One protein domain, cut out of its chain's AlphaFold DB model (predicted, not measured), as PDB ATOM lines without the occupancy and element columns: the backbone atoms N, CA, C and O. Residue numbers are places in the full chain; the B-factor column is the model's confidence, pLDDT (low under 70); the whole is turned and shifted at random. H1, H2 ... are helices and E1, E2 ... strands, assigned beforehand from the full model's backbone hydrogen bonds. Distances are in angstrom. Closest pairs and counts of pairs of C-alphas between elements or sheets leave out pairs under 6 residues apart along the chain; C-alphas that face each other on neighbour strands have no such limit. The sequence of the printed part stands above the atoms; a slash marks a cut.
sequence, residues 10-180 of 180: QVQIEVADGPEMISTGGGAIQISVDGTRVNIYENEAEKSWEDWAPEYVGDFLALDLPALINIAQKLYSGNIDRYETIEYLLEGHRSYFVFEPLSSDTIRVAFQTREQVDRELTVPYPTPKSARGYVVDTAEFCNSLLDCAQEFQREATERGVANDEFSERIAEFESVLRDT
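What this domain is: This is residues 10 to 180 of the 180 residues of an uncharacterized protein of Natrinema altunense JCM 12890 (UniProt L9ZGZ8). Three helices, H2, H4 and H5, stand side by side in a triangular up-and-down bundle, and H2 packs over one face of a twisted four-stranded sheet. A second sheet, of just E1 and E2, packs along H4 with E1, while H5 is away from both sheets. The printed part has 171 residues with five named helices and six named strands, in the order E1 H1 E2 H2 E3 E4 E5 H3 E6 H4 H5. The larger sheet has the order E3 - E4 - E5 - E6, antiparallel throughout, and the class is mixed, helices and strands. The whole is compact, with a radius of gyration of the C-alphas of 16.0 A, and rounded, spanning 47 by 41 by 30 A.

Where its parts are: E1, residues 10 to 15, begins at C-alpha 10 (-44.068, -23.702, 85.364). H1 is residues 19 to 22, E2 residues 27 to 33, 20.7 A long, and H2 residues 61 to 76, 21.3 A. E3 is residues 86 to 89, E4 residues 95 to 101, 20.3 A, and E5 residues 106 to 113, 23.3 A. H3 is residues 128 to 132 and E6 residues 134 to 137. H4, residues 138 to 158, is 30.3 A long and begins at C-alpha 138 (-47.233, -20.265, 96.002). H5, residues 164 to 178, is 21.3 A long and ends at C-alpha 178 (-38.191, -9.835, 97.178).

How they stand to each other: E1 and E2 are antiparallel neighbours, with N 12 and O 30 at 2.8 A. The closest C-alphas of E1 and H4 are those of Val 11 and Leu 145, 5.5 A. H1 and H4 are close but not clearly touching: Ile 22 and Ala 156, the closest C-alphas, are 7.5 A apart. H2 touches H4, closest C-alphas Ala 72 and Cys 142, 5.7 A, at a shallow tilt of 27 degrees, opposite ways. H2 touches H5, closest C-alphas Gln 73 and Phe 173, 6.5 A, at a shallow tilt of 24 degrees, the same way. H4 and H5 form a helical hairpin, closest C-alphas Gln 153 and Ser 167, 6.9 A, at a shallow tilt of 29 degrees. H2 and H4 on one face of the larger sheet make two layers, helices on one face of a sheet. H2's height over the sheet is 9.8 A; it lies over E4 and runs along the strands, at 4 degrees to E4 on the local plane. E3, E4 and E5 form a meander, each strand the antiparallel neighbour of the one before, with N 88 and O 97 at 2.8 A and N 98 and O 110 at 2.9 A. E5 and E6 are antiparallel, with N 109 and O 134 at 2.8 A. H3 stands at the sheet's level, its height 0.6 A. Every O i to N i+4 pair is within hydrogen-bond range in H3, H4 and H5, and 11 of 12 in H2; H1 is too short for such a pair.

The domain as a whole: The C-alphas farthest apart, those of Glu 120 and Asp 179, are 48.6 A apart. The printed part has no cut. The links E2 to H2, 27 residues, and E5 to H3, 14 residues, are long. The mean pLDDT of the printed part is 84.9; residues 17 to 25, 43 to 53, 115 to 123 and 180 are under 70.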
ATOM      1  N   GLN A  10     -44.598 -24.534  86.434       97.19
ATOM      2  CA  GLN A  10     -44.068 -23.702  85.364       97.19
ATOM      3  C   GLN A  10     -45.208 -23.013  84.608       97.19
ATOM      4  O   GLN A  10     -46.187 -23.657  84.238       97.19
ATOM      5  N   VAL A  11     -45.060 -21.716  84.360       95.94
ATOM      6  CA  VAL A  11     -45.902 -20.901  83.482       95.94
ATOM      7  C   VAL A  11     -45.086 -20.556  82.241       95.94
ATOM      8  O   VAL A  11     -43.933 -20.144  82.348       95.94
ATOM      9  N   GLN A  12     -45.669 -20.768  81.069       95.44
ATOM     10  CA  GLN A  12     -45.051 -20.525  79.769       95.44
ATOM     11  C   GLN A  12     -46.039 -19.795  78.868       95.44
ATOM     12  O   GLN A  12     -47.254 -19.884  79.067       95.44
ATOM     13  N   ILE A  13     -45.512 -19.108  77.861       91.19
ATOM     14  CA  ILE A  13     -46.307 -18.450  76.829       91.19
ATOM     15  C   ILE A  13     -45.833 -18.842  75.441       91.19
ATOM     16  O   ILE A  13     -44.670 -19.177  75.236       91.19
ATOM     17  N   GLU A  14     -46.749 -18.729  74.493       87.81
ATOM     18  CA  GLU A  14     -46.455 -18.706  73.071       87.81
ATOM     19  C   GLU A  14     -46.952 -17.374  72.511       87.81
ATOM     20  O   GLU A  14     -48.140 -17.056  72.603       87.81
ATOM     21  N   VAL A  15     -46.041 -16.564  71.972       83.44
ATOM     22  CA  VAL A  15     -46.379 -15.287  71.334       83.44
ATOM     23  C   VAL A  15     -46.702 -15.550  69.868       83.44
ATOM     24  O   VAL A  15     -45.909 -16.164  69.159       83.44
ATOM     25  N   ALA A  16     -47.851 -15.065  69.400       76.25
ATOM     26  CA  ALA A  16     -48.261 -15.254  68.016       76.25
ATOM     27  C   ALA A  16     -47.297 -14.551  67.042       76.25
ATOM     28  O   ALA A  16     -46.894 -13.398  67.241       76.25
ATOM     29  N   ASP A  17     -46.967 -15.228  65.943       65.62
ATOM     30  CA  ASP A  17     -46.128 -14.669  64.890       65.62
ATOM     31  C   ASP A  17     -46.902 -13.697  63.984       65.62
ATOM     32  O   ASP A  17     -48.019 -13.961  63.540       65.62
ATOM     33  N   GLY A  18     -46.269 -12.564  63.654       58.12
ATOM     34  CA  GLY A  18     -46.763 -11.582  62.683       58.12
ATOM     35  C   GLY A  18     -47.069 -10.191  63.275       58.12
ATOM     36  O   GLY A  18     -47.658 -10.088  64.350       58.12
ATOM     37  N   PRO A  19     -46.699  -9.093  62.579       50.53
ATOM     38  CA  PRO A  19     -46.731  -7.719  63.110       50.53
ATOM     39  C   PRO A  19     -48.115  -7.223  63.565       50.53
ATOM     40  O   PRO A  19     -48.184  -6.358  64.435       50.53
ATOM     41  N   GLU A  20     -49.206  -7.766  63.019       57.22
ATOM     42  CA  GLU A  20     -50.573  -7.368  63.388       57.22
ATOM     43  C   GLU A  20     -51.030  -7.990  64.722       57.22
ATOM     44  O   GLU A  20     -51.582  -7.277  65.562       57.22
ATOM     45  N   MET A  21     -50.708  -9.267  64.978       61.19
ATOM     46  CA  MET A  21     -51.082  -9.994  66.206       61.19
ATOM     47  C   MET A  21     -50.326  -9.475  67.438       61.19
ATOM     48  O   MET A  21     -50.882  -9.345  68.529       61.19
ATOM     49  N   ILE A  22     -49.068  -9.086  67.243       54.78
ATOM     50  CA  ILE A  22     -48.169  -8.582  68.289       54.78
ATOM     51  C   ILE A  22     -48.674  -7.265  68.903       54.78
ATOM     52  O   ILE A  22     -48.594  -7.086  70.116       54.78
ATOM     53  N   SER A  23     -49.259  -6.364  68.101       53.41
ATOM     54  CA  SER A  23     -49.813  -5.090  68.604       53.41
ATOM     55  C   SER A  23     -51.006  -5.271  69.553       53.41
ATOM     56  O   SER A  23     -51.302  -4.389  70.356       53.41
ATOM     57  N   THR A  24     -51.663  -6.430  69.481       61.84
ATOM     58  CA  THR A  24     -52.794  -6.806  70.338       61.84
ATOM     59  C   THR A  24     -52.390  -7.705  71.509       61.84
ATOM     60  O   THR A  24     -53.242  -8.078  72.311       61.84
ATOM     61  N   GLY A  25     -51.100  -8.051  71.625       66.12
ATOM     62  CA  GLY A  25     -50.627  -9.046  72.587       66.12
ATOM     63  C   GLY A  25     -51.118 -10.456  72.268       66.12
ATOM     64  O   GLY A  25     -51.396 -11.217  73.188       66.12
ATOM     65  N   GLY A  26     -51.260 -10.771  70.978       79.50
ATOM     66  CA  GLY A  26     -51.699 -12.073  70.497       79.50
ATOM     67  C   GLY A  26     -50.766 -13.183  70.967       79.50
ATOM     68  O   GLY A  26     -49.554 -13.117  70.752       79.50
ATOM     69  N   GLY A  27     -51.328 -14.199  71.602       83.19
ATOM     70  CA  GLY A  27     -50.580 -15.331  72.128       83.19
ATOM     71  C   GLY A  27     -51.378 -16.074  73.185       83.19
ATOM     72  O   GLY A  27     -52.530 -15.736  73.443       83.19
ATOM     73  N   ALA A  28     -50.752 -17.067  73.801       87.38
ATOM     74  CA  ALA A  28     -51.449 -18.016  74.649       87.38
ATOM     75  C   ALA A  28     -50.575 -18.514  75.806       87.38
ATOM     76  O   ALA A  28     -49.350 -18.431  75.758       87.38
ATOM     77  N   ILE A  29     -51.211 -19.015  76.866       92.38
ATOM     78  CA  ILE A  29     -50.581 -19.386  78.140       92.38
ATOM     79  C   ILE A  29     -50.662 -20.894  78.353       92.38
ATOM     80  O   ILE A  29     -51.705 -21.513  78.135       92.38
ATOM     81  N   GLN A  30     -49.584 -21.471  78.869       94.81
ATOM     82  CA  GLN A  30     -49.522 -22.836  79.371       94.81
ATOM     83  C   GLN A  30     -49.088 -22.829  80.839       94.81
ATOM     84  O   GLN A  30     -48.128 -22.160  81.213       94.81
ATOM     85  N   ILE A  31     -49.763 -23.622  81.673       96.25
ATOM     86  CA  ILE A  31     -49.320 -23.913  83.042       96.25
ATOM     87  C   ILE A  31     -49.053 -25.411  83.140       96.25
ATOM     88  O   ILE A  31     -49.891 -26.214  82.737       96.25
ATOM     89  N   SER A  32     -47.917 -25.798  83.709       96.75
ATOM     90  CA  SER A  32     -47.524 -27.194  83.913       96.75
ATOM     91  C   SER A  32     -47.110 -27.438  85.363       96.75
ATOM     92  O   SER A  32     -46.525 -26.565  85.996       96.75
ATOM     93  N   VAL A  33     -47.391 -28.631  85.888       96.62
ATOM     94  CA  VAL A  33     -46.966 -29.092  87.218       96.62
ATOM     95  C   VAL A  33     -46.320 -30.464  87.085       96.62
ATOM     96  O   VAL A  33     -46.939 -31.383  86.552       96.62
ATOM     97  N   ASP A  34     -45.071 -30.594  87.532       94.56
ATOM     98  CA  ASP A  34     -44.240 -31.799  87.362       94.56
ATOM     99  C   ASP A  34     -44.217 -32.299  85.902       94.56
ATOM    100  O   ASP A  34     -44.412 -33.476  85.602       94.56
ATOM    101  N   GLY A  35     -44.094 -31.359  84.956       91.06
ATOM    102  CA  GLY A  35     -44.133 -31.635  83.515       91.06
ATOM    103  C   GLY A  35     -45.510 -32.023  82.959       91.06
ATOM    104  O   GLY A  35     -45.633 -32.268  81.762       91.06
ATOM    105  N   THR A  36     -46.558 -32.063  83.787       92.25
ATOM    106  CA  THR A  36     -47.933 -32.325  83.345       92.25
ATOM    107  C   THR A  36     -48.679 -31.014  83.131       92.25
ATOM    108  O   THR A  36     -48.808 -30.217  84.058       92.25
ATOM    109  N   ARG A  37     -49.222 -30.796  81.932       93.06
ATOM    110  CA  ARG A  37     -50.001 -29.593  81.625       93.06
ATOM    111  C   ARG A  37     -51.299 -29.524  82.441       93.06
ATOM    112  O   ARG A  37     -52.035 -30.503  82.536       93.06
ATOM    113  N   VAL A  38     -51.593 -28.353  82.999       93.19
ATOM    114  CA  VAL A  38     -52.811 -28.050  83.763       93.19
ATOM    115  C   VAL A  38     -53.972 -27.741  82.821       93.19
ATOM    116  O   VAL A  38     -55.039 -28.337  82.959       93.19
ATOM    117  N   ASN A  39     -53.772 -26.860  81.840       90.56
ATOM    118  CA  ASN A  39     -54.752 -26.488  80.816       90.56
ATOM    119  C   ASN A  39     -54.860 -27.545  79.700       90.56
ATOM    120  O   ASN A  39     -54.569 -27.275  78.539       90.56
ATOM    121  N   ILE A  40     -55.230 -28.776  80.060       86.94
ATOM    122  CA  ILE A  40     -55.410 -29.895  79.123       86.94
ATOM    123  C   ILE A  40     -56.883 -30.309  79.030       86.94
ATOM    124  O   ILE A  40     -57.575 -30.487  80.042       86.94
ATOM    125  N   TYR A  41     -57.351 -30.476  77.798       83.88
ATOM    126  CA  TYR A  41     -58.695 -30.917  77.456       83.88
ATOM    127  C   TYR A  41     -58.783 -32.431  77.215       83.88
ATOM    128  O   TYR A  41     -57.807 -33.115  76.906       83.88
ATOM    129  N   GLU A  42     -59.987 -32.977  77.339       79.38
ATOM    130  CA  GLU A  42     -60.316 -34.316  76.874       79.38
ATOM    131  C   GLU A  42     -60.308 -34.357  75.338       79.38
ATOM    132  O   GLU A  42     -60.926 -33.523  74.675       79.38
ATOM    133  N   ASN A  43     -59.666 -35.385  74.776       68.25
ATOM    134  CA  ASN A  43     -59.640 -35.682  73.337       68.25
ATOM    135  C   ASN A  43     -58.985 -34.606  72.448       68.25
ATOM    136  O   ASN A  43     -59.359 -34.455  71.285       68.25
ATOM    137  N   GLU A  44     -57.967 -33.899  72.944       69.06
ATOM    138  CA  GLU A  44     -57.171 -32.961  72.129       69.06
ATOM    139  C   GLU A  44     -56.553 -33.607  70.878       69.06
ATOM    140  O   GLU A  44     -56.391 -32.951  69.855       69.06
ATOM    141  N   ALA A  45     -56.263 -34.912  70.931       56.06
ATOM    142  CA  ALA A  45     -55.670 -35.661  69.824       56.06
ATOM    143  C   ALA A  45     -56.651 -36.015  68.682       56.06
ATOM    144  O   ALA A  45     -56.214 -36.549  67.666       56.06
ATOM    145  N   GLU A  46     -57.958 -35.742  68.811       48.09
ATOM    146  CA  GLU A  46     -58.965 -36.139  67.805       48.09
ATOM    147  C   GLU A  46     -59.555 -34.983  66.982       48.09
ATOM    148  O   GLU A  46     -60.246 -35.227  65.992       48.09
ATOM    149  N   LYS A  47     -59.281 -33.723  67.332       48.34
ATOM    150  CA  LYS A  47     -59.710 -32.557  66.549       48.34
ATOM    151  C   LYS A  47     -58.510 -31.654  66.330       48.34
ATOM    152  O   LYS A  47     -58.192 -30.849  67.195       48.34
ATOM    153  N   SER A  48     -57.844 -31.793  65.186       46.03
ATOM    154  CA  SER A  48     -56.813 -30.844  64.774       46.03
ATOM    155  C   SER A  48     -57.425 -29.443  64.720       46.03
ATOM    156  O   SER A  48     -58.218 -29.129  63.832       46.03
ATOM    157  N   TRP A  49     -57.103 -28.609  65.703       52.19
ATOM    158  CA  TRP A  49     -57.179 -27.162  65.552       52.19
ATOM    159  C   TRP A  49     -56.051 -26.809  64.588       52.19
ATOM    160  O   TRP A  49     -54.894 -26.766  64.986       52.19
ATOM    161  N   GLU A  50     -56.372 -26.711  63.298       48.25
ATOM    162  CA  GLU A  50     -55.373 -26.742  62.221       48.25
ATOM    163  C   GLU A  50     -54.361 -25.582  62.236       48.25
ATOM    164  O   GLU A  50     -53.406 -25.661  61.479       48.25
ATOM    165  N   ASP A  51     -54.467 -24.593  63.133       52.41
ATOM    166  CA  ASP A  51     -53.528 -23.461  63.207       52.41
ATOM    167  C   ASP A  51     -53.234 -22.964  64.646       52.41
ATOM    168  O   ASP A  51     -53.006 -21.777  64.866       52.41
ATOM    169  N   TRP A  52     -53.234 -23.843  65.658       52.62
ATOM    170  CA  TRP A  52     -52.961 -23.452  67.056       52.62
ATOM    171  C   TRP A  52     -52.237 -24.557  67.828       52.62
ATOM    172  O   TRP A  52     -52.590 -25.729  67.695       52.62
ATOM    173  N   ALA A  53     -51.272 -24.203  68.679       66.12
ATOM    174  CA  ALA A  53     -50.651 -25.140  69.609       66.12
ATOM    175  C   ALA A  53     -51.646 -25.484  70.738       66.12
ATOM    176  O   ALA A  53     -51.848 -24.669  71.640       66.12
ATOM    177  N   PRO A  54     -52.280 -26.679  70.744       70.12
ATOM    178  CA  PRO A  54     -53.356 -27.026  71.693       70.12
ATOM    179  C   PRO A  54     -52.895 -27.033  73.160       70.12
ATOM    180  O   PRO A  54     -53.692 -27.218  74.076       70.12
ATOM    181  N   GLU A  55     -51.593 -26.848  73.372       82.31
ATOM    182  CA  GLU A  55     -50.931 -26.779  74.660       82.31
ATOM    183  C   GLU A  55     -51.062 -25.423  75.352       82.31
ATOM    184  O   GLU A  55     -50.853 -25.327  76.561       82.31
ATOM    185  N   TYR A  56     -51.510 -24.405  74.625       85.12
ATOM    186  CA  TYR A  56     -51.683 -23.058  75.138       85.12
ATOM    187  C   TYR A  56     -53.144 -22.613  75.026       85.12
ATOM    188  O   TYR A  56     -53.893 -23.065  74.158       85.12
ATOM    189  N   VAL A  57     -53.573 -21.743  75.941       84.94
ATOM    190  CA  VAL A  57     -54.944 -21.210  76.019       84.94
ATOM    191  C   VAL A  57     -54.953 -19.698  76.242       84.94
ATOM    192  O   VAL A  57     -54.024 -19.159  76.839       84.94
ATOM    193  N   GLY A  58     -56.036 -19.036  75.827       83.12
ATOM    194  CA  GLY A  58     -56.127 -17.572  75.799       83.12
ATOM    195  C   GLY A  58     -55.593 -17.014  74.484       83.12
ATOM    196  O   GLY A  58     -54.760 -17.663  73.871       83.12
ATOM    197  N   ASP A  59     -56.086 -15.846  74.067       80.81
ATOM    198  CA  ASP A  59     -55.666 -15.181  72.820       80.81
ATOM    199  C   ASP A  59     -54.967 -13.835  73.075       80.81
ATOM    200  O   ASP A  59     -54.357 -13.274  72.164       80.81
ATOM    201  N   PHE A  60     -55.077 -13.287  74.293       86.50
ATOM    202  CA  PHE A  60     -54.755 -11.892  74.598       86.50
ATOM    203  C   PHE A  60     -53.813 -11.791  75.802       86.50
ATOM    204  O   PHE A  60     -54.200 -11.328  76.877       86.50
ATOM    205  N   LEU A  61     -52.536 -12.140  75.617       88.50
ATOM    206  CA  LEU A  61     -51.503 -12.067  76.662       88.50
ATOM    207  C   LEU A  61     -51.390 -10.679  77.303       88.50
ATOM    208  O   LEU A  61     -51.149 -10.574  78.506       88.50
ATOM    209  N   ALA A  62     -51.618  -9.616  76.526       85.88
ATOM    210  CA  ALA A  62     -51.612  -8.240  77.025       85.88
ATOM    211  C   ALA A  62     -52.731  -7.938  78.040       85.88
ATOM    212  O   ALA A  62     -52.642  -6.941  78.750       85.88
ATOM    213  N   LEU A  63     -53.771  -8.773  78.118       88.75
ATOM    214  CA  LEU A  63     -54.837  -8.694  79.121       88.75
ATOM    215  C   LEU A  63     -54.679  -9.791  80.178       88.75
ATOM    216  O   LEU A  63     -54.776  -9.515  81.378       88.75
ATOM    217  N   ASP A  64     -54.353 -11.005  79.736       92.12
ATOM    218  CA  ASP A  64     -54.256 -12.183  80.587       92.12
ATOM    219  C   ASP A  64     -53.092 -12.103  81.581       92.12
ATOM    220  O   ASP A  64     -53.292 -12.313  82.780       92.12
ATOM    221  N   LEU A  65     -51.888 -11.720  81.144       93.31
ATOM    222  CA  LEU A  65     -50.725 -11.650  82.036       93.31
ATOM    223  C   LEU A  65     -50.865 -10.579  83.133       93.31
ATOM    224  O   LEU A  65     -50.645 -10.915  84.300       93.31
ATOM    225  N   PRO A  66     -51.277  -9.322  82.856       92.88
ATOM    226  CA  PRO A  66     -51.496  -8.344  83.922       92.88
ATOM    227  C   PRO A  66     -52.544  -8.781  84.950       92.88
ATOM    228  O   PRO A  66     -52.424  -8.432  86.129       92.88
ATOM    229  N   ALA A  67     -53.587  -9.495  84.519       94.12
ATOM    230  CA  ALA A  67     -54.622 -10.001  85.410       94.12
ATOM    231  C   ALA A  67     -54.099 -11.153  86.277       94.12
ATOM    232  O   ALA A  67     -54.309 -11.146  87.492       94.12
ATOM    233  N   LEU A  68     -53.356 -12.090  85.686       95.88
ATOM    234  CA  LEU A  68     -52.714 -13.181  86.414       95.88
ATOM    235  C   LEU A  68     -51.678 -12.669  87.421       95.88
ATOM    236  O   LEU A  68     -51.655 -13.165  88.545       95.88
ATOM    237  N   ILE A  69     -50.886 -11.641  87.085       96.00
ATOM    238  CA  ILE A  69     -49.952 -11.003  88.031       96.00
ATOM    239  C   ILE A  69     -50.701 -10.452  89.246       96.00
ATOM    240  O   ILE A  69     -50.316 -10.722  90.380       96.00
ATOM    241  N   ASN A  70     -51.810  -9.740  89.031       94.81
ATOM    242  CA  ASN A  70     -52.615  -9.216  90.137       94.81
ATOM    243  C   ASN A  70     -53.152 -10.329  91.042       94.81
ATOM    244  O   ASN A  70     -53.257 -10.158  92.257       94.81
ATOM    245  N   ILE A  71     -53.548 -11.459  90.454       95.31
ATOM    246  CA  ILE A  71     -54.015 -12.624  91.207       95.31
ATOM    247  C   ILE A  71     -52.856 -13.218  92.007       95.31
ATOM    248  O   ILE A  71     -53.001 -13.426  93.208       95.31
ATOM    249  N   ALA A  72     -51.700 -13.419  91.376       95.19
ATOM    250  CA  ALA A  72     -50.506 -13.948  92.022       95.19
ATOM    251  C   ALA A  72     -50.032 -13.062  93.182       95.19
ATOM    252  O   ALA A  72     -49.783 -13.577  94.266       95.19
ATOM    253  N   GLN A  73     -50.025 -11.736  93.018       93.38
ATOM    254  CA  GLN A  73     -49.740 -10.789  94.100       93.38
ATOM    255  C   GLN A  73     -50.681 -10.980  95.291       93.38
ATOM    256  O   GLN A  73     -50.220 -11.064  96.426       93.38
ATOM    257  N   LYS A  74     -51.996 -11.088  95.049       92.56
ATOM    258  CA  LYS A  74     -52.983 -11.300  96.119       92.56
ATOM    259  C   LYS A  74     -52.811 -12.649  96.820       92.56
ATOM    260  O   LYS A  74     -52.984 -12.715  98.036       92.56
ATOM    261  N   LEU A  75     -52.497 -13.704  96.060       92.06
ATOM    262  CA  LEU A  75     -52.215 -15.040  96.594       92.06
ATOM    263  C   LEU A  75     -50.966 -15.006  97.476       92.06
ATOM    264  O   LEU A  75     -51.005 -15.465  98.613       92.06
ATOM    265  N   TYR A  76     -49.889 -14.405  96.974       90.62
ATOM    266  CA  TYR A  76     -48.604 -14.331  97.658       90.62
ATOM    267  C   TYR A  76     -48.662 -13.486  98.933       90.62
ATOM    268  O   TYR A  76     -48.142 -13.880  99.971       90.62
ATOM    269  N   SER A  77     -49.356 -12.348  98.891       89.50
ATOM    270  CA  SER A  77     -49.500 -11.465 100.050       89.50
ATOM    271  C   SER A  77     -50.496 -11.982 101.099       89.50
ATOM    272  O   SER A  77     -50.721 -11.306 102.101       89.50
ATOM    273  N   GLY A  78     -51.157 -13.121 100.856       84.69
ATOM    274  CA  GLY A  78     -52.182 -13.669 101.749       84.69
ATOM    275  C   GLY A  78     -53.446 -12.806 101.849       84.69
ATOM    276  O   GLY A  78     -54.138 -12.855 102.861       84.69
ATOM    277  N   ASN A  79     -53.758 -12.019 100.814       84.88
ATOM    278  CA  ASN A  79     -54.943 -11.146 100.770       84.88
ATOM    279  C   ASN A  79     -56.237 -11.894 100.401       84.88
ATOM    280  O   ASN A  79     -57.245 -11.263 100.086       84.88
ATOM    281  N   ILE A  80     -56.194 -13.225 100.374       84.06
ATOM    282  CA  ILE A  80     -57.302 -14.102  99.998       84.06
ATOM    283  C   ILE A  80     -57.450 -15.127 101.109       84.06
ATOM    284  O   ILE A  80     -56.468 -15.761 101.508       84.06
ATOM    285  N   ASP A  81     -58.672 -15.283 101.608       83.25
ATOM    286  CA  ASP A  81     -58.928 -16.217 102.689       83.25
ATOM    287  C   ASP A  81     -58.731 -17.665 102.220       83.25
ATOM    288  O   ASP A  81     -58.918 -18.036 101.058       83.25
ATOM    289  N   ARG A  82     -58.354 -18.535 103.159       79.06
ATOM    290  CA  ARG A  82     -58.192 -19.961 102.871       79.06
ATOM    291  C   ARG A  82     -59.511 -20.544 102.347       79.06
ATOM    292  O   ARG A  82     -60.548 -20.364 102.983       79.06
ATOM    293  N   TYR A  83     -59.433 -21.317 101.262       77.75
ATOM    294  CA  TYR A  83     -60.572 -21.904 100.540       77.75
ATOM    295  C   TYR A  83     -61.464 -20.912  99.779       77.75
ATOM    296  O   TYR A  83     -62.479 -21.326  99.217       77.75
ATOM    297  N   GLU A  84     -61.107 -19.627  99.728       89.94
ATOM    298  CA  GLU A  84     -61.707 -18.706  98.770       89.94
ATOM    299  C   GLU A  84     -61.100 -18.952  97.384       89.94
ATOM    300  O   GLU A  84     -59.885 -19.059  97.223       89.94
ATOM    301  N   THR A  85     -61.954 -19.085  96.373       92.19
ATOM    302  CA  THR A  85     -61.521 -19.325  94.995       92.19
ATOM    303  C   THR A  85     -61.480 -18.021  94.217       92.19
ATOM    304  O   THR A  85     -62.479 -17.302  94.162       92.19
ATOM    305  N   ILE A  86     -60.370 -17.763  93.533       94.88
ATOM    306  CA  ILE A  86     -60.290 -16.748  92.487       94.88
ATOM    307  C   ILE A  86     -60.386 -17.426  91.131       94.88
ATOM    308  O   ILE A  86     -59.588 -18.303  90.807       94.88
ATOM    309  N   GLU A  87     -61.335 -16.976  90.322       95.19
ATOM    310  CA  GLU A  87     -61.471 -17.397  88.933       95.19
ATOM    311  C   GLU A  87     -60.915 -16.320  88.001       95.19
ATOM    312  O   GLU A  87     -61.220 -15.136  88.163       95.19
ATOM    313  N   TYR A  88     -60.151 -16.736  86.995       95.06
ATOM    314  CA  TYR A  88     -59.742 -15.876  85.893       95.06
ATOM    315  C   TYR A  88     -60.227 -16.437  84.564       95.06
ATOM    316  O   TYR A  88     -59.693 -17.435  84.077       95.06
ATOM    317  N   LEU A  89     -61.253 -15.796  84.001       92.50
ATOM    318  CA  LEU A  89     -61.756 -16.093  82.665       92.50
ATOM    319  C   LEU A  89     -60.812 -15.491  81.631       92.50
ATOM    320  O   LEU A  89     -60.630 -14.278  81.623       92.50
ATOM    321  N   LEU A  90     -60.246 -16.348  80.785       88.19
ATOM    322  CA  LEU A  90     -59.396 -15.921  79.679       88.19
ATOM    323  C   LEU A  90     -60.227 -15.072  78.712       88.19
ATOM    324  O   LEU A  90     -61.355 -15.443  78.369       88.19
ATOM    325  N   GLU A  91     -59.688 -13.929  78.294       82.94
ATOM    326  CA  GLU A  91     -60.435 -12.980  77.466       82.94
ATOM    327  C   GLU A  91     -60.829 -13.616  76.127       82.94
ATOM    328  O   GLU A  91     -60.021 -14.277  75.484       82.94
ATOM    329  N   GLY A  92     -62.086 -13.449  75.704       76.81
ATOM    330  CA  GLY A  92     -62.605 -14.071  74.476       76.81
ATOM    331  C   GLY A  92     -62.831 -15.589  74.557       76.81
ATOM    332  O   GLY A  92     -63.434 -16.172  73.654       76.81
ATOM    333  N   HIS A  93     -62.439 -16.232  75.658       77.19
ATOM    334  CA  HIS A  93     -62.538 -17.674  75.866       77.19
ATOM    335  C   HIS A  93     -63.649 -18.042  76.855       77.19
ATOM    336  O   HIS A  93     -64.186 -17.229  77.604       77.19
ATOM    337  N   ARG A  94     -64.020 -19.326  76.858       81.50
ATOM    338  CA  ARG A  94     -64.909 -19.922  77.882       81.50
ATOM    339  C   ARG A  94     -64.140 -20.674  78.961       81.50
ATOM    340  O   ARG A  94     -64.737 -21.163  79.925       81.50
ATOM    341  N   SER A  95     -62.842 -20.801  78.748       87.44
ATOM    342  CA  SER A  95     -61.912 -21.485  79.618       87.44
ATOM    343  C   SER A  95     -61.364 -20.516  80.651       87.44
ATOM    344  O   SER A  95     -61.142 -19.342  80.362       87.44
ATOM    345  N   TYR A  96     -61.173 -20.996  81.869       93.12
ATOM    346  CA  TYR A  96     -60.732 -20.168  82.977       93.12
ATOM    347  C   TYR A  96     -59.836 -20.950  83.926       93.12
ATOM    348  O   TYR A  96     -59.979 -22.166  84.098       93.12
ATOM    349  N   PHE A  97     -58.914 -20.230  84.556       96.38
ATOM    350  CA  PHE A  97     -58.116 -20.752  85.655       96.38
ATOM    351  C   PHE A  97     -58.836 -20.516  86.979       96.38
ATOM    352  O   PHE A  97     -59.499 -19.496  87.168       96.38
ATOM    353  N   VAL A  98     -58.691 -21.462  87.903       97.12
ATOM    354  CA  VAL A  98     -59.169 -21.343  89.281       97.12
ATOM    355  C   VAL A  98     -57.978 -21.469  90.216       97.12
ATOM    356  O   VAL A  98     -57.224 -22.440  90.134       97.12
ATOM    357  N   PHE A  99     -57.841 -20.504  91.117       97.31
ATOM    358  CA  PHE A  99     -56.803 -20.446  92.134       97.31
ATOM    359  C   PHE A  99     -57.445 -20.497  93.518       97.31
ATOM    360  O   PHE A  99     -58.335 -19.707  93.818       97.31
ATOM    361  N   GLU A 100     -57.001 -21.417  94.367       96.06
ATOM    362  CA  GLU A 100     -57.546 -21.604  95.717       96.06
ATOM    363  C   GLU A 100     -56.397 -21.721  96.729       96.06
ATOM    364  O   GLU A 100     -55.637 -22.694  96.663       96.06
ATOM    365  N   PRO A 101     -56.249 -20.789  97.687       94.56
ATOM    366  CA  PRO A 101     -55.284 -20.926  98.771       94.56
ATOM    367  C   PRO A 101     -55.630 -22.114  99.669       94.56
ATOM    368  O   PRO A 101     -56.703 -22.178 100.277       94.56
ATOM    369  N   LEU A 102     -54.694 -23.057  99.789       93.69
ATOM    370  CA  LEU A 102     -54.834 -24.237 100.641       93.69
ATOM    371  C   LEU A 102     -54.072 -24.105 101.959       93.69
ATOM    372  O   LEU A 102     -54.436 -24.768 102.935       93.69
ATOM    373  N   SER A 103     -53.034 -23.277 102.003       91.62
ATOM    374  CA  SER A 103     -52.258 -22.891 103.187       91.62
ATOM    375  C   SER A 103     -51.584 -21.536 102.931       91.62
ATOM    376  O   SER A 103     -51.884 -20.882 101.942       91.62
ATOM    377  N   SER A 104     -50.695 -21.102 103.829       89.31
ATOM    378  CA  SER A 104     -49.893 -19.882 103.644       89.31
ATOM    379  C   SER A 104     -48.864 -19.989 102.516       89.31
ATOM    380  O   SER A 104     -48.361 -18.976 102.057       89.31
ATOM    381  N   ASP A 105     -48.509 -21.210 102.129       93.19
ATOM    382  CA  ASP A 105     -47.436 -21.533 101.190       93.19
ATOM    383  C   ASP A 105     -47.923 -22.334  99.979       93.19
ATOM    384  O   ASP A 105     -47.199 -22.436  98.998       93.19
ATOM    385  N   THR A 106     -49.157 -22.850  99.970       95.81
ATOM    386  CA  THR A 106     -49.663 -23.650  98.844       95.81
ATOM    387  C   THR A 106     -50.994 -23.158  98.303       95.81
ATOM    388  O   THR A 106     -51.915 -22.814  99.053       95.81
ATOM    389  N   ILE A 107     -51.113 -23.224  96.979       96.69
ATOM    390  CA  ILE A 107     -52.336 -22.957  96.226       96.69
ATOM    391  C   ILE A 107     -52.709 -24.186  95.400       96.69
ATOM    392  O   ILE A 107     -51.852 -24.975  95.000       96.69
ATOM    393  N   ARG A 108     -53.996 -24.353  95.121       97.38
ATOM    394  CA  ARG A 108     -54.481 -25.238  94.064       97.38
ATOM    395  C   ARG A 108     -54.695 -24.420  92.799       97.38
ATOM    396  O   ARG A 108     -55.391 -23.411  92.849       97.38
ATOM    397  N   VAL A 109     -54.147 -24.895  91.686       97.75
ATOM    398  CA  VAL A 109     -54.364 -24.351  90.342       97.75
ATOM    399  C   VAL A 109     -55.171 -25.363  89.542       97.75
ATOM    400  O   VAL A 109     -54.725 -26.493  89.337       97.75
ATOM    401  N   ALA A 110     -56.371 -24.985  89.117       97.31
ATOM    402  CA  ALA A 110     -57.247 -25.813  88.296       97.31
ATOM    403  C   ALA A 110     -57.622 -25.101  86.996       97.31
ATOM    404  O   ALA A 110     -57.523 -23.880  86.887       97.31
ATOM    405  N   PHE A 111     -58.077 -25.881  86.022       95.44
ATOM    406  CA  PHE A 111     -58.526 -25.381  84.731       95.44
ATOM    407  C   PHE A 111     -59.918 -25.912  84.412       95.44
ATOM    408  O   PHE A 111     -60.168 -27.116  84.497       95.44
ATOM    409  N   GLN A 112     -60.830 -25.005  84.081       92.50
ATOM    410  CA  GLN A 112     -62.249 -25.295  83.901       92.50
ATOM    411  C   GLN A 112     -62.802 -24.607  82.649       92.50
ATOM    412  O   GLN A 112     -62.203 -23.680  82.108       92.50
ATOM    413  N   THR A 113     -63.964 -25.068  82.186       89.00
ATOM    414  CA  THR A 113     -64.720 -24.465  81.084       89.00
ATOM    415  C   THR A 113     -66.147 -24.192  81.538       89.00
ATOM    416  O   THR A 113     -66.751 -25.008  82.233       89.00
ATOM    417  N   ARG A 114     -66.700 -23.023  81.193       84.06
ATOM    418  CA  ARG A 114     -68.087 -22.683  81.555       84.06
ATOM    419  C   ARG A 114     -69.085 -23.428  80.666       84.06
ATOM    420  O   ARG A 114     -68.886 -23.532  79.454       84.06
ATOM    421  N   GLU A 115     -70.182 -23.902  81.263       67.69
ATOM    422  CA  GLU A 115     -71.285 -24.523  80.522       67.69
ATOM    423  C   GLU A 115     -71.955 -23.519  79.563       67.69
ATOM    424  O   GLU A 115     -72.107 -22.332  79.855       67.69
ATOM    425  N   GLN A 116     -72.339 -24.008  78.381       60.41
ATOM    426  CA  GLN A 116     -72.926 -23.220  77.296       60.41
ATOM    427  C   GLN A 116     -74.279 -22.588  77.656       60.41
ATOM    428  O   GLN A 116     -75.179 -23.267  78.147       60.41
ATOM    429  N   VAL A 117     -74.486 -21.343  77.211       51.81
ATOM    430  CA  VAL A 117     -75.825 -20.839  76.837       51.81
ATOM    431  C   VAL A 117     -76.067 -20.996  75.325       51.81
ATOM    432  O   VAL A 117     -77.208 -21.186  74.910       51.81
ATOM    433  N   ASP A 118     -75.003 -21.000  74.507       51.44
ATOM    434  CA  ASP A 118     -75.088 -20.981  73.039       51.44
ATOM    435  C   ASP A 118     -74.381 -22.187  72.392       51.44
ATOM    436  O   ASP A 118     -73.180 -22.400  72.604       51.44
ATOM    437  N   ARG A 119     -75.145 -22.982  71.628       52.75
ATOM    438  CA  ARG A 119     -74.835 -24.375  71.228       52.75
ATOM    439  C   ARG A 119     -73.761 -24.533  70.148       52.75
ATOM    440  O   ARG A 119     -73.303 -25.648  69.918       52.75
ATOM    441  N   GLU A 120     -73.363 -23.454  69.482       55.56
ATOM    442  CA  GLU A 120     -72.613 -23.535  68.218       55.56
ATOM    443  C   GLU A 120     -71.081 -23.624  68.388       55.56
ATOM    444  O   GLU A 120     -70.396 -24.132  67.504       55.56
ATOM    445  N   LEU A 121     -70.531 -23.240  69.548       54.78
ATOM    446  CA  LEU A 121     -69.090 -23.322  69.854       54.78
ATOM    447  C   LEU A 121     -68.794 -24.475  70.820       54.78
ATOM    448  O   LEU A 121     -68.993 -24.347  72.032       54.78
ATOM    449  N   THR A 122     -68.330 -25.610  70.293       62.88
ATOM    450  CA  THR A 122     -67.973 -26.791  71.100       62.88
ATOM    451  C   THR A 122     -66.567 -26.627  71.681       62.88
ATOM    452  O   THR A 122     -65.590 -26.988  71.030       62.88
ATOM    453  N   VAL A 123     -66.462 -26.089  72.899       67.81
ATOM    454  CA  VAL A 123     -65.207 -26.102  73.671       67.81
ATOM    455  C   VAL A 123     -65.108 -27.455  74.384       67.81
ATOM    456  O   VAL A 123     -66.083 -27.847  75.031       67.81
ATOM    457  N   PRO A 124     -64.003 -28.209  74.242       75.94
ATOM    458  CA  PRO A 124     -63.861 -29.500  74.904       75.94
ATOM    459  C   PRO A 124     -63.800 -29.343  76.430       75.94
ATOM    460  O   PRO A 124     -63.439 -28.292  76.961       75.94
ATOM    461  N   TYR A 125     -64.189 -30.394  77.150       84.00
ATOM    462  CA  TYR A 125     -64.093 -30.403  78.607       84.00
ATOM    463  C   TYR A 125     -62.635 -30.586  79.042       84.00
ATOM    464  O   TYR A 125     -61.904 -31.318  78.381       84.00
ATOM    465  N   PRO A 126     -62.191 -29.953  80.137       88.62
ATOM    466  CA  PRO A 126     -60.899 -30.244  80.735       88.62
ATOM    467  C   PRO A 126     -60.861 -31.674  81.265       88.62
ATOM    468  O   PRO A 126     -61.885 -32.215  81.690       88.62
ATOM    469  N   THR A 127     -59.672 -32.279  81.303       90.69
ATOM    470  CA  THR A 127     -59.535 -33.611  81.907       90.69
ATOM    471  C   THR A 127     -59.973 -33.592  83.381       90.69
ATOM    472  O   THR A 127     -59.843 -32.566  84.063       90.69
ATOM    473  N   PRO A 128     -60.408 -34.729  83.960       92.38
ATOM    474  CA  PRO A 128     -60.809 -34.771  85.363       92.38
ATOM    475  C   PRO A 128     -59.714 -34.350  86.351       92.38
ATOM    476  O   PRO A 128     -60.041 -33.958  87.473       92.38
ATOM    477  N   LYS A 129     -58.430 -34.467  85.985       93.94
ATOM    478  CA  LYS A 129     -57.320 -33.992  86.822       93.94
ATOM    479  C   LYS A 129     -57.141 -32.478  86.682       93.94
ATOM    480  O   LYS A 129     -57.052 -31.820  87.712       93.94
ATOM    481  N   SER A 130     -57.201 -31.923  85.473       93.81
ATOM    482  CA  SER A 130     -57.198 -30.469  85.231       93.81
ATOM    483  C   SER A 130     -58.323 -29.742  85.953       93.81
ATOM    484  O   SER A 130     -58.075 -28.756  86.643       93.81
ATOM    485  N   ALA A 131     -59.541 -30.282  85.873       93.94
ATOM    486  CA  ALA A 131     -60.719 -29.706  86.515       93.94
ATOM    487  C   ALA A 131     -60.619 -29.699  88.050       93.94
ATOM    488  O   ALA A 131     -61.089 -28.766  88.700       93.94
ATOM    489  N   ARG A 132     -59.990 -30.728  88.640       95.00
ATOM    490  CA  ARG A 132     -59.725 -30.802  90.090       95.00
ATOM    491  C   ARG A 132     -58.520 -29.977  90.526       95.00
ATOM    492  O   ARG A 132     -58.443 -29.606  91.692       95.00
ATOM    493  N   GLY A 133     -57.582 -29.746  89.618       96.19
ATOM    494  CA  GLY A 133     -56.377 -28.973  89.845       96.19
ATOM    495  C   GLY A 133     -55.217 -29.718  90.495       96.19
ATOM    496  O   GLY A 133     -55.275 -30.904  90.861       96.19
ATOM    497  N   TYR A 134     -54.133 -28.963  90.611       97.69
ATOM    498  CA  TYR A 134     -52.836 -29.372  91.117       97.69
ATOM    499  C   TYR A 134     -52.437 -28.469  92.273       97.69
ATOM    500  O   TYR A 134     -52.674 -27.263  92.219       97.69
ATOM    501  N   VAL A 135     -51.855 -29.043  93.320       97.50
ATOM    502  CA  VAL A 135     -51.352 -28.271  94.460       97.50
ATOM    503  C   VAL A 135     -49.908 -27.876  94.205       97.50
ATOM    504  O   VAL A 135     -49.072 -28.744  93.975       97.50
ATOM    505  N   VAL A 136     -49.595 -26.592  94.281       97.50
ATOM    506  CA  VAL A 136     -48.255 -26.061  94.003       97.50
ATOM    507  C   VAL A 136     -47.815 -25.123  95.116       97.50
ATOM    508  O   VAL A 136     -48.647 -24.620  95.879       97.50
ATOM    509  N   ASP A 137     -46.507 -24.913  95.216       96.88
ATOM    510  CA  ASP A 137     -45.960 -23.874  96.077       96.88
ATOM    511  C   ASP A 137     -46.307 -22.491  95.503       96.88
ATOM    512  O   ASP A 137     -46.235 -22.246  94.296       96.88
ATOM    513  N   THR A 138     -46.744 -21.594  96.382       95.94
ATOM    514  CA  THR A 138     -47.233 -20.265  96.002       95.94
ATOM    515  C   THR A 138     -46.088 -19.390  95.512       95.94
ATOM    516  O   THR A 138     -46.259 -18.660  94.536       95.94
ATOM    517  N   ALA A 139     -44.920 -19.472  96.153       95.75
ATOM    518  CA  ALA A 139     -43.749 -18.710  95.753       95.75
ATOM    519  C   ALA A 139     -43.197 -19.222  94.421       95.75
ATOM    520  O   ALA A 139     -42.870 -18.414  93.555       95.75
ATOM    521  N   GLU A 140     -43.141 -20.540  94.215       96.81
ATOM    522  CA  GLU A 140     -42.732 -21.120  92.928       96.81
ATOM    523  C   GLU A 140     -43.663 -20.683  91.790       96.81
ATOM    524  O   GLU A 140     -43.185 -20.242  90.744       96.81
ATOM    525  N   PHE A 141     -44.984 -20.722  92.004       97.62
ATOM    526  CA  PHE A 141     -45.954 -20.245  91.015       97.62
ATOM    527  C   PHE A 141     -45.742 -18.768  90.673       97.62
ATOM    528  O   PHE A 141     -45.688 -18.405  89.497       97.62
ATOM    529  N   CYS A 142     -45.593 -17.919  91.691       97.31
ATOM    530  CA  CYS A 142     -45.420 -16.482  91.500       97.31
ATOM    531  C   CYS A 142     -44.115 -16.142  90.774       97.31
ATOM    532  O   CYS A 142     -44.135 -15.318  89.864       97.31
ATOM    533  N   ASN A 143     -43.008 -16.800  91.130       97.19
ATOM    534  CA  ASN A 143     -41.729 -16.617  90.444       97.19
ATOM    535  C   ASN A 143     -41.813 -17.077  88.986       97.19
ATOM    536  O   ASN A 143     -41.413 -16.337  88.095       97.19
ATOM    537  N   SER A 144     -42.412 -18.243  88.719       98.00
ATOM    538  CA  SER A 144     -42.552 -18.708  87.339       98.00
ATOM    539  C   SER A 144     -43.447 -17.795  86.497       98.00
ATOM    540  O   SER A 144     -43.180 -17.617  85.309       98.00
ATOM    541  N   LEU A 145     -44.496 -17.207  87.083       97.81
ATOM    542  CA  LEU A 145     -45.325 -16.220  86.395       97.81
ATOM    543  C   LEU A 145     -44.566 -14.909  86.147       97.81
ATOM    544  O   LEU A 145     -44.730 -14.313  85.085       97.81
ATOM    545  N   LEU A 146     -43.741 -14.463  87.100       97.19
ATOM    546  CA  LEU A 146     -42.897 -13.282  86.932       97.19
ATOM    547  C   LEU A 146     -41.900 -13.477  85.783       97.19
ATOM    548  O   LEU A 146     -41.827 -12.617  84.907       97.19
ATOM    549  N   ASP A 147     -41.197 -14.611  85.753       96.88
ATOM    550  CA  ASP A 147     -40.256 -14.954  84.679       96.88
ATOM    551  C   ASP A 147     -40.955 -14.932  83.309       96.88
ATOM    552  O   ASP A 147     -40.463 -14.334  82.350       96.88
ATOM    553  N   CYS A 148     -42.153 -15.520  83.238       95.69
ATOM    554  CA  CYS A 148     -42.986 -15.545  82.039       95.69
ATOM    555  C   CYS A 148     -43.440 -14.137  81.600       95.69
ATOM    556  O   CYS A 148     -43.374 -13.786  80.421       95.69
ATOM    557  N   ALA A 149     -43.853 -13.285  82.542       94.88
ATOM    558  CA  ALA A 149     -44.234 -11.905  82.251       94.88
ATOM    559  C   ALA A 149     -43.047 -11.056  81.766       94.88
ATOM    560  O   ALA A 149     -43.193 -10.246  80.847       94.88
ATOM    561  N   GLN A 150     -41.864 -11.252  82.352       95.12
ATOM    562  CA  GLN A 150     -40.627 -10.601  81.920       95.12
ATOM    563  C   GLN A 150     -40.211 -11.047  80.516       95.12
ATOM    564  O   GLN A 150     -39.761 -10.220  79.720       95.12
ATOM    565  N   GLU A 151     -40.378 -12.330  80.193       93.56
ATOM    566  CA  GLU A 151     -40.186 -12.853  78.842       93.56
ATOM    567  C   GLU A 151     -41.115 -12.168  77.836       93.56
ATOM    568  O   GLU A 151     -40.623 -11.616  76.849       93.56
ATOM    569  N   PHE A 152     -42.416 -12.083  78.132       91.12
ATOM    570  CA  PHE A 152     -43.369 -11.375  77.275       91.12
ATOM    571  C   PHE A 152     -42.982  -9.907  77.057       91.12
ATOM    572  O   PHE A 152     -42.946  -9.425  75.926       91.12
ATOM    573  N   GLN A 153     -42.653  -9.186  78.135       91.69
ATOM    574  CA  GLN A 153     -42.280  -7.773  78.057       91.69
ATOM    575  C   GLN A 153     -40.986  -7.563  77.257       91.69
ATOM    576  O   GLN A 153     -40.869  -6.586  76.510       91.69
ATOM    577  N   ARG A 154     -40.013  -8.471  77.388       91.31
ATOM    578  CA  ARG A 154     -38.782  -8.454  76.591       91.31
ATOM    579  C   ARG A 154     -39.104  -8.617  75.108       91.31
ATOM    580  O   ARG A 154     -38.668  -7.786  74.314       91.31
ATOM    581  N   GLU A 155     -39.915  -9.607  74.744       88.56
ATOM    582  CA  GLU A 155     -40.343  -9.801  73.354       88.56
ATOM    583  C   GLU A 155     -41.119  -8.598  72.803       88.56
ATOM    584  O   GLU A 155     -40.851  -8.135  71.693       88.56
ATOM    585  N   ALA A 156     -42.044  -8.039  73.586       86.56
ATOM    586  CA  ALA A 156     -42.794  -6.844  73.213       86.56
ATOM    587  C   ALA A 156     -41.866  -5.637  72.984       86.56
ATOM    588  O   ALA A 156     -42.067  -4.861  72.046       86.56
ATOM    589  N   THR A 157     -40.811  -5.503  73.796       89.31
ATOM    590  CA  THR A 157     -39.786  -4.456  73.653       89.31
ATOM    591  C   THR A 157     -38.974  -4.637  72.376       89.31
ATOM    592  O   THR A 157     -38.827  -3.686  71.608       89.31
ATOM    593  N   GLU A 158     -38.487  -5.850  72.108       88.19
ATOM    594  CA  GLU A 158     -37.729  -6.176  70.893       88.19
ATOM    595  C   GLU A 158     -38.541  -5.917  69.617       88.19
ATOM    596  O   GLU A 158     -37.988  -5.522  68.587       88.19
ATOM    597  N   ARG A 159     -39.865  -6.079  69.700       82.25
ATOM    598  CA  ARG A 159     -40.810  -5.857  68.599       82.25
ATOM    599  C   ARG A 159     -41.383  -4.429  68.554       82.25
ATOM    600  O   ARG A 159     -42.130  -4.113  67.633       82.25
ATOM    601  N   GLY A 160     -41.020  -3.554  69.498       84.75
ATOM    602  CA  GLY A 160     -41.413  -2.136  69.516       84.75
ATOM    603  C   GLY A 160     -42.862  -1.853  69.933       84.75
ATOM    604  O   GLY A 160     -43.392  -0.800  69.586       84.75
ATOM    605  N   VAL A 161     -43.499  -2.774  70.659       83.81
ATOM    606  CA  VAL A 161     -44.896  -2.678  71.134       83.81
ATOM    607  C   VAL A 161     -45.019  -2.792  72.659       83.81
ATOM    608  O   VAL A 161     -46.089  -3.099  73.180       83.81
ATOM    609  N   ALA A 162     -43.916  -2.599  73.380       84.31
ATOM    610  CA  ALA A 162     -43.889  -2.663  74.836       84.31
ATOM    611  C   ALA A 162     -44.922  -1.726  75.479       84.31
ATOM    612  O   ALA A 162     -45.152  -0.609  75.012       84.31
ATOM    613  N   ASN A 163     -45.505  -2.188  76.584       85.75
ATOM    614  CA  ASN A 163     -46.428  -1.413  77.397       85.75
ATOM    615  C   ASN A 163     -45.726  -0.985  78.696       85.75
ATOM    616  O   ASN A 163     -45.332  -1.832  79.501       85.75
ATOM    617  N   ASP A 164     -45.577   0.326  78.894       89.12
ATOM    618  CA  ASP A 164     -44.923   0.895  80.077       89.12
ATOM    619  C   ASP A 164     -45.684   0.557  81.372       89.12
ATOM    620  O   ASP A 164     -45.061   0.173  82.360       89.12
ATOM    621  N   GLU A 165     -47.022   0.587  81.360       90.81
ATOM    622  CA  GLU A 165     -47.847   0.231  82.527       90.81
ATOM    623  C   GLU A 165     -47.659  -1.241  82.921       90.81
ATOM    624  O   GLU A 165     -47.631  -1.592  84.103       90.81
ATOM    625  N   PHE A 166     -47.499  -2.124  81.930       91.44
ATOM    626  CA  PHE A 166     -47.217  -3.531  82.197       91.44
ATOM    627  C   PHE A 166     -45.812  -3.718  82.782       91.44
ATOM    628  O   PHE A 166     -45.642  -4.478  83.736       91.44
ATOM    629  N   SER A 167     -44.825  -2.972  82.278       93.00
ATOM    630  CA  SER A 167     -43.471  -2.963  82.837       93.00
ATOM    631  C   SER A 167     -43.443  -2.488  84.292       93.00
ATOM    632  O   SER A 167     -42.732  -3.072  85.110       93.00
ATOM    633  N   GLU A 168     -44.207  -1.447  84.631       94.56
ATOM    634  CA  GLU A 168     -44.337  -0.957  86.008       94.56
ATOM    635  C   GLU A 168     -44.948  -2.024  86.921       94.56
ATOM    636  O   GLU A 168     -44.445  -2.266  88.019       94.56
ATOM    637  N   ARG A 169     -45.979  -2.733  86.444       94.31
ATOM    638  CA  ARG A 169     -46.616  -3.813  87.204       94.31
ATOM    639  C   ARG A 169     -45.689  -5.011  87.428       94.31
ATOM    640  O   ARG A 169     -45.708  -5.592  88.512       94.31
ATOM    641  N   ILE A 170     -44.860  -5.370  86.445       95.62
ATOM    642  CA  ILE A 170     -43.811  -6.391  86.614       95.62
ATOM    643  C   ILE A 170     -42.839  -5.972  87.722       95.62
ATOM    644  O   ILE A 170     -42.533  -6.778  88.598       95.62
ATOM    645  N   ALA A 171     -42.383  -4.717  87.711       95.25
ATOM    646  CA  ALA A 171     -41.452  -4.209  88.716       95.25
ATOM    647  C   ALA A 171     -42.069  -4.181  90.127       95.25
ATOM    648  O   ALA A 171     -41.407  -4.544  91.101       95.25
ATOM    649  N   GLU A 172     -43.342  -3.793  90.249       94.50
ATOM    650  CA  GLU A 172     -44.077  -3.859  91.516       94.50
ATOM    651  C   GLU A 172     -44.173  -5.303  92.024       94.50
ATOM    652  O   GLU A 172     -43.880  -5.573  93.190       94.50
ATOM    653  N   PHE A 173     -44.537  -6.246  91.151       95.00
ATOM    654  CA  PHE A 173     -44.637  -7.654  91.522       95.00
ATOM    655  C   PHE A 173     -43.289  -8.236  91.948       95.00
ATOM    656  O   PHE A 173     -43.206  -8.911  92.973       95.00
ATOM    657  N   GLU A 174     -42.220  -7.912  91.227       95.62
ATOM    658  CA  GLU A 174     -40.865  -8.305  91.594       95.62
ATOM    659  C   GLU A 174     -40.458  -7.769  92.978       95.62
ATOM    660  O   GLU A 174     -39.844  -8.502  93.753       95.62
ATOM    661  N   SER A 175     -40.823  -6.528  93.326       93.56
ATOM    662  CA  SER A 175     -40.570  -5.988  94.671       93.56
ATOM    663  C   SER A 175     -41.291  -6.803  95.743       93.56
ATOM    664  O   SER A 175     -40.671  -7.198  96.728       93.56
ATOM    665  N   VAL A 176     -42.573  -7.123  95.524       91.25
ATOM    666  CA  VAL A 176     -43.378  -7.928  96.459       91.25
ATOM    667  C   VAL A 176     -42.726  -9.287  96.732       91.25
ATOM    668  O   VAL A 176     -42.664  -9.712  97.884       91.25
ATOM    669  N   LEU A 177     -42.196  -9.951  95.701       90.88
ATOM    670  CA  LEU A 177     -41.544 -11.258  95.853       90.88
ATOM    671  C   LEU A 177     -40.172 -11.192  96.541       90.88
ATOM    672  O   LEU A 177     -39.711 -12.202  97.065       90.88
ATOM    673  N   ARG A 178     -39.506 -10.031  96.539       87.81
ATOM    674  CA  ARG A 178     -38.191  -9.835  97.178       87.81
ATOM    675  C   ARG A 178     -38.276  -9.408  98.642       87.81
ATOM    676  O   ARG A 178     -37.328  -9.645  99.386       87.81
ATOM    677  N   ASP A 179     -39.369  -8.761  99.040       72.38
ATOM    678  CA  ASP A 179     -39.535  -8.153 100.368       72.38
ATOM    679  C   ASP A 179     -40.033  -9.136 101.457       72.38
ATOM    680  O   ASP A 179     -40.377  -8.706 102.563       72.38
ATOM    681  N   THR A 180     -40.049 -10.448 101.179       55.81
ATOM    682  CA  THR A 180     -40.597 -11.500 102.064       55.81
ATOM    683  C   THR A 180     -39.592 -12.623 102.307       55.81
ATOM    684  O   THR A 180     -39.551 -13.133 103.452       55.81
TER     685      THR A 180